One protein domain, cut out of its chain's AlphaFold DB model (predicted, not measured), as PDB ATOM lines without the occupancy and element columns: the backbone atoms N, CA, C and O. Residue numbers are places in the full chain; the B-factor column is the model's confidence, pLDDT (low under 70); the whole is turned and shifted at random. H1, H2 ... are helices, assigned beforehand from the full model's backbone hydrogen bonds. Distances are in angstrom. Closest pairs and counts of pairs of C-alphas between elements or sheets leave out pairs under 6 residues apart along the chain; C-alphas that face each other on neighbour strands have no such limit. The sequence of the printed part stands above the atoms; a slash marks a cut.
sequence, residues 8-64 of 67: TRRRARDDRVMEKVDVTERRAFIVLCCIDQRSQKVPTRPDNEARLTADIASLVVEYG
ATOM      1  N   THR A   8      30.264 -28.339 -40.288       84.56
ATOM      2  CA  THR A   8      28.823 -28.462 -40.020       84.56
ATOM      3  C   THR A   8      28.210 -29.720 -40.629       84.56
ATOM      4  O   THR A   8      27.499 -30.457 -39.954       84.56
ATOM      5  N   ARG A   9      28.513 -30.012 -41.900       82.81
ATOM      6  CA  ARG A   9      28.000 -31.210 -42.579       82.81
ATOM      7  C   ARG A   9      28.596 -32.496 -42.005       82.81
ATOM      8  O   ARG A   9      27.959 -33.541 -42.090       82.81
ATOM      9  N   ARG A  10      29.799 -32.428 -41.425       80.06
ATOM     10  CA  ARG A  10      30.391 -33.560 -40.704       80.06
ATOM     11  C   ARG A  10      29.616 -33.852 -39.417       80.06
ATOM     12  O   ARG A  10      29.190 -34.983 -39.247       80.06
ATOM     13  N   ARG A  11      29.354 -32.828 -38.596       83.19
ATOM     14  CA  ARG A  11      28.575 -32.974 -37.352       83.19
ATOM     15  C   ARG A  11      27.172 -33.522 -37.609       83.19
ATOM     16  O   ARG A  11      26.817 -34.535 -37.036       83.19
ATOM     17  N   ALA A  12      26.457 -32.975 -38.594       86.31
ATOM     18  CA  ALA A  12      25.125 -33.468 -38.956       86.31
ATOM     19  C   ALA A  12      25.106 -34.949 -39.397       86.31
ATOM     20  O   ALA A  12      24.111 -35.649 -39.213       86.31
ATOM     21  N   ARG A  13      26.196 -35.446 -40.004       84.31
ATOM     22  CA  ARG A  13      26.338 -36.873 -40.332       84.31
ATOM     23  C   ARG A  13      26.556 -37.706 -39.069       84.31
ATOM     24  O   ARG A  13      25.960 -38.776 -38.976       84.31
ATOM     25  N   ASP A  14      27.400 -37.235 -38.155       83.75
ATOM     26  CA  ASP A  14      27.704 -37.915 -36.894       83.75
ATOM     27  C   ASP A  14      26.437 -37.990 -36.009       83.75
ATOM     28  O   ASP A  14      26.077 -39.084 -35.567       83.75
ATOM     29  N   ASP A  15      25.678 -36.890 -35.894       86.38
ATOM     30  CA  ASP A  15      24.400 -36.804 -35.163       86.38
ATOM     31  C   ASP A  15      23.375 -37.830 -35.678       86.38
ATOM     32  O   ASP A  15      22.789 -38.601 -34.917       86.38
ATOM     33  N   ARG A  16      23.213 -37.916 -37.004       86.00
ATOM     34  CA  ARG A  16      22.289 -38.867 -37.646       86.00
ATOM     35  C   ARG A  16      22.669 -40.329 -37.402       86.00
ATOM     36  O   ARG A  16      21.817 -41.212 -37.478       86.00
ATOM     37  N   VAL A  17      23.953 -40.622 -37.200       82.75
ATOM     38  CA  VAL A  17      24.416 -41.985 -36.901       82.75
ATOM     39  C   VAL A  17      24.194 -42.321 -35.434       82.75
ATOM     40  O   VAL A  17      23.771 -43.439 -35.145       82.75
ATOM     41  N   MET A  18      24.411 -41.360 -34.535       86.00
ATOM     42  CA  MET A  18      24.072 -41.519 -33.120       86.00
ATOM     43  C   MET A  18      22.583 -41.827 -32.931       86.00
ATOM     44  O   MET A  18      22.259 -42.779 -32.231       86.00
ATOM     45  N   GLU A  19      21.696 -41.108 -33.629       87.38
ATOM     46  CA  GLU A  19      20.241 -41.334 -33.587       87.38
ATOM     47  C   GLU A  19      19.841 -42.748 -34.048       87.38
ATOM     48  O   GLU A  19      18.925 -43.356 -33.505       87.38
ATOM     49  N   LYS A  20      20.529 -43.295 -35.056       84.69
ATOM     50  CA  LYS A  20      20.140 -44.564 -35.691       84.69
ATOM     51  C   LYS A  20      20.684 -45.820 -35.021       84.69
ATOM     52  O   LYS A  20      20.128 -46.891 -35.243       84.69
ATOM     53  N   VAL A  21      21.812 -45.718 -34.321       81.31
ATOM     54  CA  VAL A  21      22.569 -46.887 -33.835       81.31
ATOM     55  C   VAL A  21      22.698 -46.888 -32.303       81.31
ATOM     56  O   VAL A  21      23.278 -47.818 -31.758       81.31
ATOM     57  N   ASP A  22      22.149 -45.881 -31.612       83.38
ATOM     58  CA  ASP A  22      22.247 -45.696 -30.152       83.38
ATOM     59  C   ASP A  22      23.692 -45.848 -29.642       83.38
ATOM     60  O   ASP A  22      24.041 -46.640 -28.765       83.38
ATOM     61  N   VAL A  23      24.596 -45.117 -30.295       84.44
ATOM     62  CA  VAL A  23      26.020 -45.094 -29.958       84.44
ATOM     63  C   VAL A  23      26.422 -43.715 -29.469       84.44
ATOM     64  O   VAL A  23      25.917 -42.694 -29.928       84.44
ATOM     65  N   THR A  24      27.406 -43.677 -28.575       85.44
ATOM     66  CA  THR A  24      28.004 -42.416 -28.138       85.44
ATOM     67  C   THR A  24      28.701 -41.703 -29.298       85.44
ATOM     68  O   THR A  24      29.231 -42.345 -30.211       85.44
ATOM     69  N   GLU A  25      28.787 -40.374 -29.222       81.56
ATOM     70  CA  GLU A  25      29.465 -39.523 -30.215       81.56
ATOM     71  C   GLU A  25      30.868 -40.037 -30.560       81.56
ATOM     72  O   GLU A  25      31.246 -40.160 -31.725       81.56
ATOM     73  N   ARG A  26      31.630 -40.451 -29.542       84.50
ATOM     74  CA  ARG A  26      32.988 -40.973 -29.723       84.50
ATOM     75  C   ARG A  26      33.012 -42.270 -30.533       84.50
ATOM     76  O   ARG A  26      33.911 -42.453 -31.352       84.50
ATOM     77  N   ARG A  27      32.032 -43.159 -30.340       84.25
ATOM     78  CA  ARG A  27      31.902 -44.397 -31.124       84.25
ATOM     79  C   ARG A  27      31.464 -44.101 -32.557       84.25
ATOM     80  O   ARG A  27      32.080 -44.638 -33.477       84.25
ATOM     81  N   ALA A  28      30.488 -43.211 -32.752       84.12
ATOM     82  CA  ALA A  28      30.064 -42.771 -34.082       84.12
ATOM     83  C   ALA A  28      31.242 -42.175 -34.872       84.12
ATOM     84  O   ALA A  28      31.530 -42.611 -35.989       84.12
ATOM     85  N   PHE A  29      31.996 -41.259 -34.256       81.50
ATOM     86  CA  PHE A  29      33.151 -40.614 -34.875       81.50
ATOM     87  C   PHE A  29      34.262 -41.604 -35.242       81.50
ATOM     88  O   PHE A  29      34.802 -41.524 -36.344       81.50
ATOM     89  N   ILE A  30      34.609 -42.552 -34.362       82.56
ATOM     90  CA  ILE A  30      35.646 -43.559 -34.650       82.56
ATOM     91  C   ILE A  30      35.237 -44.415 -35.852       82.56
ATOM     92  O   ILE A  30      36.004 -44.528 -36.807       82.56
ATOM     93  N   VAL A  31      34.019 -44.966 -35.844       81.44
ATOM     94  CA  VAL A  31      33.528 -45.834 -36.925       81.44
ATOM     95  C   VAL A  31      33.503 -45.081 -38.256       81.44
ATOM     96  O   VAL A  31      34.030 -45.574 -39.256       81.44
ATOM     97  N   LEU A  32      32.959 -43.862 -38.273       81.50
ATOM     98  CA  LEU A  32      32.881 -43.037 -39.480       81.50
ATOM     99  C   LEU A  32      34.257 -42.579 -39.969       81.50
ATOM    100  O   LEU A  32      34.513 -42.615 -41.171       81.50
ATOM    101  N   CYS A  33      35.171 -42.216 -39.068       78.31
ATOM    102  CA  CYS A  33      36.546 -41.862 -39.417       78.31
ATOM    103  C   CYS A  33      37.288 -43.056 -40.032       78.31
ATOM    104  O   CYS A  33      37.971 -42.901 -41.044       78.31
ATOM    105  N   CYS A  34      37.117 -44.259 -39.479       78.00
ATOM    106  CA  CYS A  34      37.686 -45.483 -40.039       78.00
ATOM    107  C   CYS A  34      37.123 -45.806 -41.429       78.00
ATOM    108  O   CYS A  34      37.860 -46.299 -42.283       78.00
ATOM    109  N   ILE A  35      35.831 -45.557 -41.667       73.12
ATOM    110  CA  ILE A  35      35.210 -45.734 -42.988       73.12
ATOM    111  C   ILE A  35      35.753 -44.696 -43.968       73.12
ATOM    112  O   ILE A  35      36.199 -45.075 -45.043       73.12
ATOM    113  N   ASP A  36      35.805 -43.419 -43.588       72.19
ATOM    114  CA  ASP A  36      36.316 -42.350 -44.452       72.19
ATOM    115  C   ASP A  36      37.793 -42.577 -44.821       72.19
ATOM    116  O   ASP A  36      38.171 -42.435 -45.984       72.19
ATOM    117  N   GLN A  37      38.629 -42.992 -43.860       71.50
ATOM    118  CA  GLN A  37      40.024 -43.358 -44.122       71.50
ATOM    119  C   GLN A  37      40.141 -44.572 -45.049       71.50
ATOM    120  O   GLN A  37      40.982 -44.572 -45.950       71.50
ATOM    121  N   ARG A  38      39.299 -45.599 -44.857       61.47
ATOM    122  CA  ARG A  38      39.250 -46.757 -45.760       61.47
ATOM    123  C   ARG A  38      38.802 -46.366 -47.161       61.47
ATOM    124  O   ARG A  38      39.422 -46.803 -48.111       61.47
ATOM    125  N   SER A  39      37.790 -45.516 -47.305       66.94
ATOM    126  CA  SER A  39      37.304 -45.050 -48.609       66.94
ATOM    127  C   SER A  39      38.287 -44.123 -49.322       66.94
ATOM    128  O   SER A  39      38.290 -44.059 -50.547       66.94
ATOM    129  N   GLN A  40      39.132 -43.403 -48.578       69.31
ATOM    130  CA  GLN A  40      40.221 -42.617 -49.158       69.31
ATOM    131  C   GLN A  40      41.328 -43.510 -49.735       69.31
ATOM    132  O   GLN A  40      41.997 -43.119 -50.693       69.31
ATOM    133  N   LYS A  41      41.513 -44.707 -49.172       66.69
ATOM    134  CA  LYS A  41      42.352 -45.743 -49.765       66.69
ATOM    135  C   LYS A  41      41.551 -46.419 -50.873       66.69
ATOM    136  O   LYS A  41      40.832 -47.383 -50.637       66.69
ATOM    137  N   VAL A  42      41.664 -45.892 -52.092       69.75
ATOM    138  CA  VAL A  42      41.216 -46.626 -53.281       69.75
ATOM    139  C   VAL A  42      41.900 -48.000 -53.239       69.75
ATOM    140  O   VAL A  42      43.115 -48.037 -53.025       69.75
ATOM    141  N   PRO A  43      41.161 -49.119 -53.364       65.12
ATOM    142  CA  PRO A  43      41.772 -50.433 -53.489       65.12
ATOM    143  C   PRO A  43      42.504 -50.475 -54.831       65.12
ATOM    144  O   PRO A  43      41.937 -50.808 -55.866       65.12
ATOM    145  N   THR A  44      43.757 -50.044 -54.816       70.19
ATOM    146  CA  THR A  44      44.641 -50.082 -55.973       70.19
ATOM    147  C   THR A  44      45.371 -51.413 -55.944       70.19
ATOM    148  O   THR A  44      45.916 -51.798 -54.906       70.19
ATOM    149  N   ARG A  45      45.372 -52.120 -57.080       67.00
ATOM    150  CA  ARG A  45      46.248 -53.274 -57.282       67.00
ATOM    151  C   ARG A  45      47.686 -52.782 -57.084       67.00
ATOM    152  O   ARG A  45      48.054 -51.825 -57.758       67.00
ATOM    153  N   PRO A  46      48.473 -53.340 -56.152       68.06
ATOM    154  CA  PRO A  46      49.854 -52.916 -55.992       68.06
ATOM    155  C   PRO A  46      50.583 -53.096 -57.329       68.06
ATOM    156  O   PRO A  46      50.594 -54.202 -57.870       68.06
ATOM    157  N   ASP A  47      51.196 -52.040 -57.873       72.25
ATOM    158  CA  ASP A  47      51.931 -52.101 -59.154       72.25
ATOM    159  C   ASP A  47      53.054 -53.157 -59.142       72.25
ATOM    160  O   ASP A  47      53.563 -53.586 -60.174       72.25
ATOM    161  N   ASN A  48      53.448 -53.585 -57.948       81.06
ATOM    162  CA  ASN A  48      54.486 -54.558 -57.685       81.06
ATOM    163  C   ASN A  48      53.947 -55.959 -57.371       81.06
ATOM    164  O   ASN A  48      54.712 -56.764 -56.853       81.06
ATOM    165  N   GLU A  49      52.685 -56.286 -57.665       81.75
ATOM    166  CA  GLU A  49      52.135 -57.616 -57.362       81.75
ATOM    167  C   GLU A  49      52.984 -58.743 -57.967       81.75
ATOM    168  O   GLU A  49      53.312 -59.698 -57.273       81.75
ATOM    169  N   ALA A  50      53.459 -58.577 -59.207       84.62
ATOM    170  CA  ALA A  50      54.364 -59.535 -59.847       84.62
ATOM    171  C   ALA A  50      55.708 -59.686 -59.105       84.62
ATOM    172  O   ALA A  50      56.230 -60.793 -58.988       84.62
ATOM    173  N   ARG A  51      56.259 -58.584 -58.574       87.25
ATOM    174  CA  ARG A  51      57.476 -58.610 -57.742       87.25
ATOM    175  C   ARG A  51      57.213 -59.293 -56.405       87.25
ATOM    176  O   ARG A  51      57.986 -60.148 -56.009       87.25
ATOM    177  N   LEU A  52      56.087 -58.984 -55.766       86.94
ATOM    178  CA  LEU A  52      55.687 -59.595 -54.504       86.94
ATOM    179  C   LEU A  52      55.511 -61.113 -54.646       86.94
ATOM    180  O   LEU A  52      55.947 -61.861 -53.779       86.94
ATOM    181  N   THR A  53      54.914 -61.583 -55.745       89.62
ATOM    182  CA  THR A  53      54.798 -63.020 -56.024       89.62
ATOM    183  C   THR A  53      56.168 -63.676 -56.199       89.62
ATOM    184  O   THR A  53      56.387 -64.759 -55.661       89.62
ATOM    185  N   ALA A  54      57.094 -63.027 -56.911       91.62
ATOM    186  CA  ALA A  54      58.454 -63.534 -57.091       91.62
ATOM    187  C   ALA A  54      59.231 -63.592 -55.763       91.62
ATOM    188  O   ALA A  54      59.876 -64.599 -55.480       91.62
ATOM    189  N   ASP A  55      59.105 -62.563 -54.922       90.31
ATOM    190  CA  ASP A  55      59.753 -62.504 -53.609       90.31
ATOM    191  C   ASP A  55      59.199 -63.583 -52.666       90.31
ATOM    192  O   ASP A  55      59.960 -64.293 -52.010       90.31
ATOM    193  N   ILE A  56      57.875 -63.774 -52.643       89.19
ATOM    194  CA  ILE A  56      57.234 -64.841 -51.860       89.19
ATOM    195  C   ILE A  56      57.689 -66.219 -52.357       89.19
ATOM    196  O   ILE A  56      58.013 -67.080 -51.542       89.19
ATOM    197  N   ALA A  57      57.754 -66.435 -53.675       91.00
ATOM    198  CA  ALA A  57      58.250 -67.689 -54.238       91.00
ATOM    199  C   ALA A  57      59.715 -67.943 -53.851       91.00
ATOM    200  O   ALA A  57      60.053 -69.060 -53.465       91.00
ATOM    201  N   SER A  58      60.564 -66.911 -53.877       89.62
ATOM    202  CA  SER A  58      61.954 -67.004 -53.416       89.62
ATOM    203  C   SER A  58      62.038 -67.385 -51.939       89.62
ATOM    204  O   SER A  58      62.809 -68.270 -51.584       89.62
ATOM    205  N   LEU A  59      61.214 -66.777 -51.081       90.88
ATOM    206  CA  LEU A  59      61.182 -67.091 -49.650       90.88
ATOM    207  C   LEU A  59      60.712 -68.520 -49.378       90.88
ATOM    208  O   LEU A  59      61.236 -69.177 -48.485       90.88
ATOM    209  N   VAL A  60      59.750 -69.027 -50.148       92.50
ATOM    210  CA  VAL A  60      59.323 -70.430 -50.050       92.50
ATOM    211  C   VAL A  60      60.423 -71.371 -50.547       92.50
ATOM    212  O   VAL A  60      60.621 -72.426 -49.962       92.50
ATOM    213  N   VAL A  61      61.189 -71.006 -51.574       88.31
ATOM    214  CA  VAL A  61      62.343 -71.812 -52.007       88.31
ATOM    215  C   VAL A  61      63.454 -71.814 -50.948       88.31
ATOM    216  O   VAL A  61      64.052 -72.856 -50.692       88.31
ATOM    217  N   GLU A  62      63.712 -70.673 -50.309       89.44
ATOM    218  CA  GLU A  62      64.781 -70.505 -49.317       89.44
ATOM    219  C   GLU A  62      64.426 -71.110 -47.947       89.44
ATOM    220  O   GLU A  62      65.270 -71.724 -47.294       89.44
ATOM    221  N   TYR A  63      63.163 -70.994 -47.527       87.56
ATOM    222  CA  TYR A  63      62.707 -71.328 -46.172       87.56
ATOM    223  C   TYR A  63      61.531 -72.314 -46.120       87.56
ATOM    224  O   TYR A  63      61.015 -72.570 -45.031       87.56
ATOM    225  N   GLY A  64      61.093 -72.892 -47.245       77.50
ATOM    226  CA  GLY A  64      59.879 -73.724 -47.393       77.50
ATOM    227  C   GLY A  64      59.898 -75.089 -46.708       77.50
ATOM    228  O   GLY A  64      59.287 -76.039 -47.187       77.50
TER     229      GLY A  64
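What this domain is: This is residues 8 to 64 of the 67 residues of an uncharacterized protein of Starkeya novella (UniProt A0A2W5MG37). Two helices, H1 and H2, make a V joined by a tight link, and from H2 the chain stretches out through an open link to a third helix, H3, which touches neither of them. Residues 33 to 64 stick out from the V, and this long arm makes the length of the whole. Look for 57 printed residues with three named helices, in the order H1, H2, H3, and no named strand; the class is all helix. The whole is extended, with a radius of gyration of the C-alphas of 20.3 A and spans of 55 by 22 by 14 A.

How they stand to each other: Start with H1, residues 8 to 21, and go on to H2, residues 25 to 40; the two touch, and their closest C-alphas are those of Asp 14 and Ala 28, 6.1 A apart. Residues 14 to 18 of H1 alone touch H2, and residues 25 to 32 of H2 alone touch H1. Their lines stand at a steep tilt of 66 degrees, opposite ways. Further on you reach H3, residues 49 to 63, which is apart from H1 and from H2. In H1, H2 and H3 every O i to N i+4 pair is within hydrogen-bond range.

Where its parts are: Find C-alpha 8 at (28.823, -28.462, -40.020); from there H1 runs 20.4 A to C-alpha 21. H2 begins at C-alpha 25, at (29.465, -39.523, -30.215), and runs 22.0 A to C-alpha 40. H3 runs 20.6 A from C-alpha 49 to C-alpha 63 at (62.707, -71.328, -46.172).

The domain as a whole: The two C-alphas farthest apart are those of Thr 8 and Glu 62, 56.1 A. The printed part has no cut. The link from H1 to H2 is tight, with 3 residues; that from H2 to H3 is short, with 8. Residues 33 to 64 stand free. The mean pLDDT of the printed part is 81.3, and residues 38 to 43 and 45 to 46 are under 70.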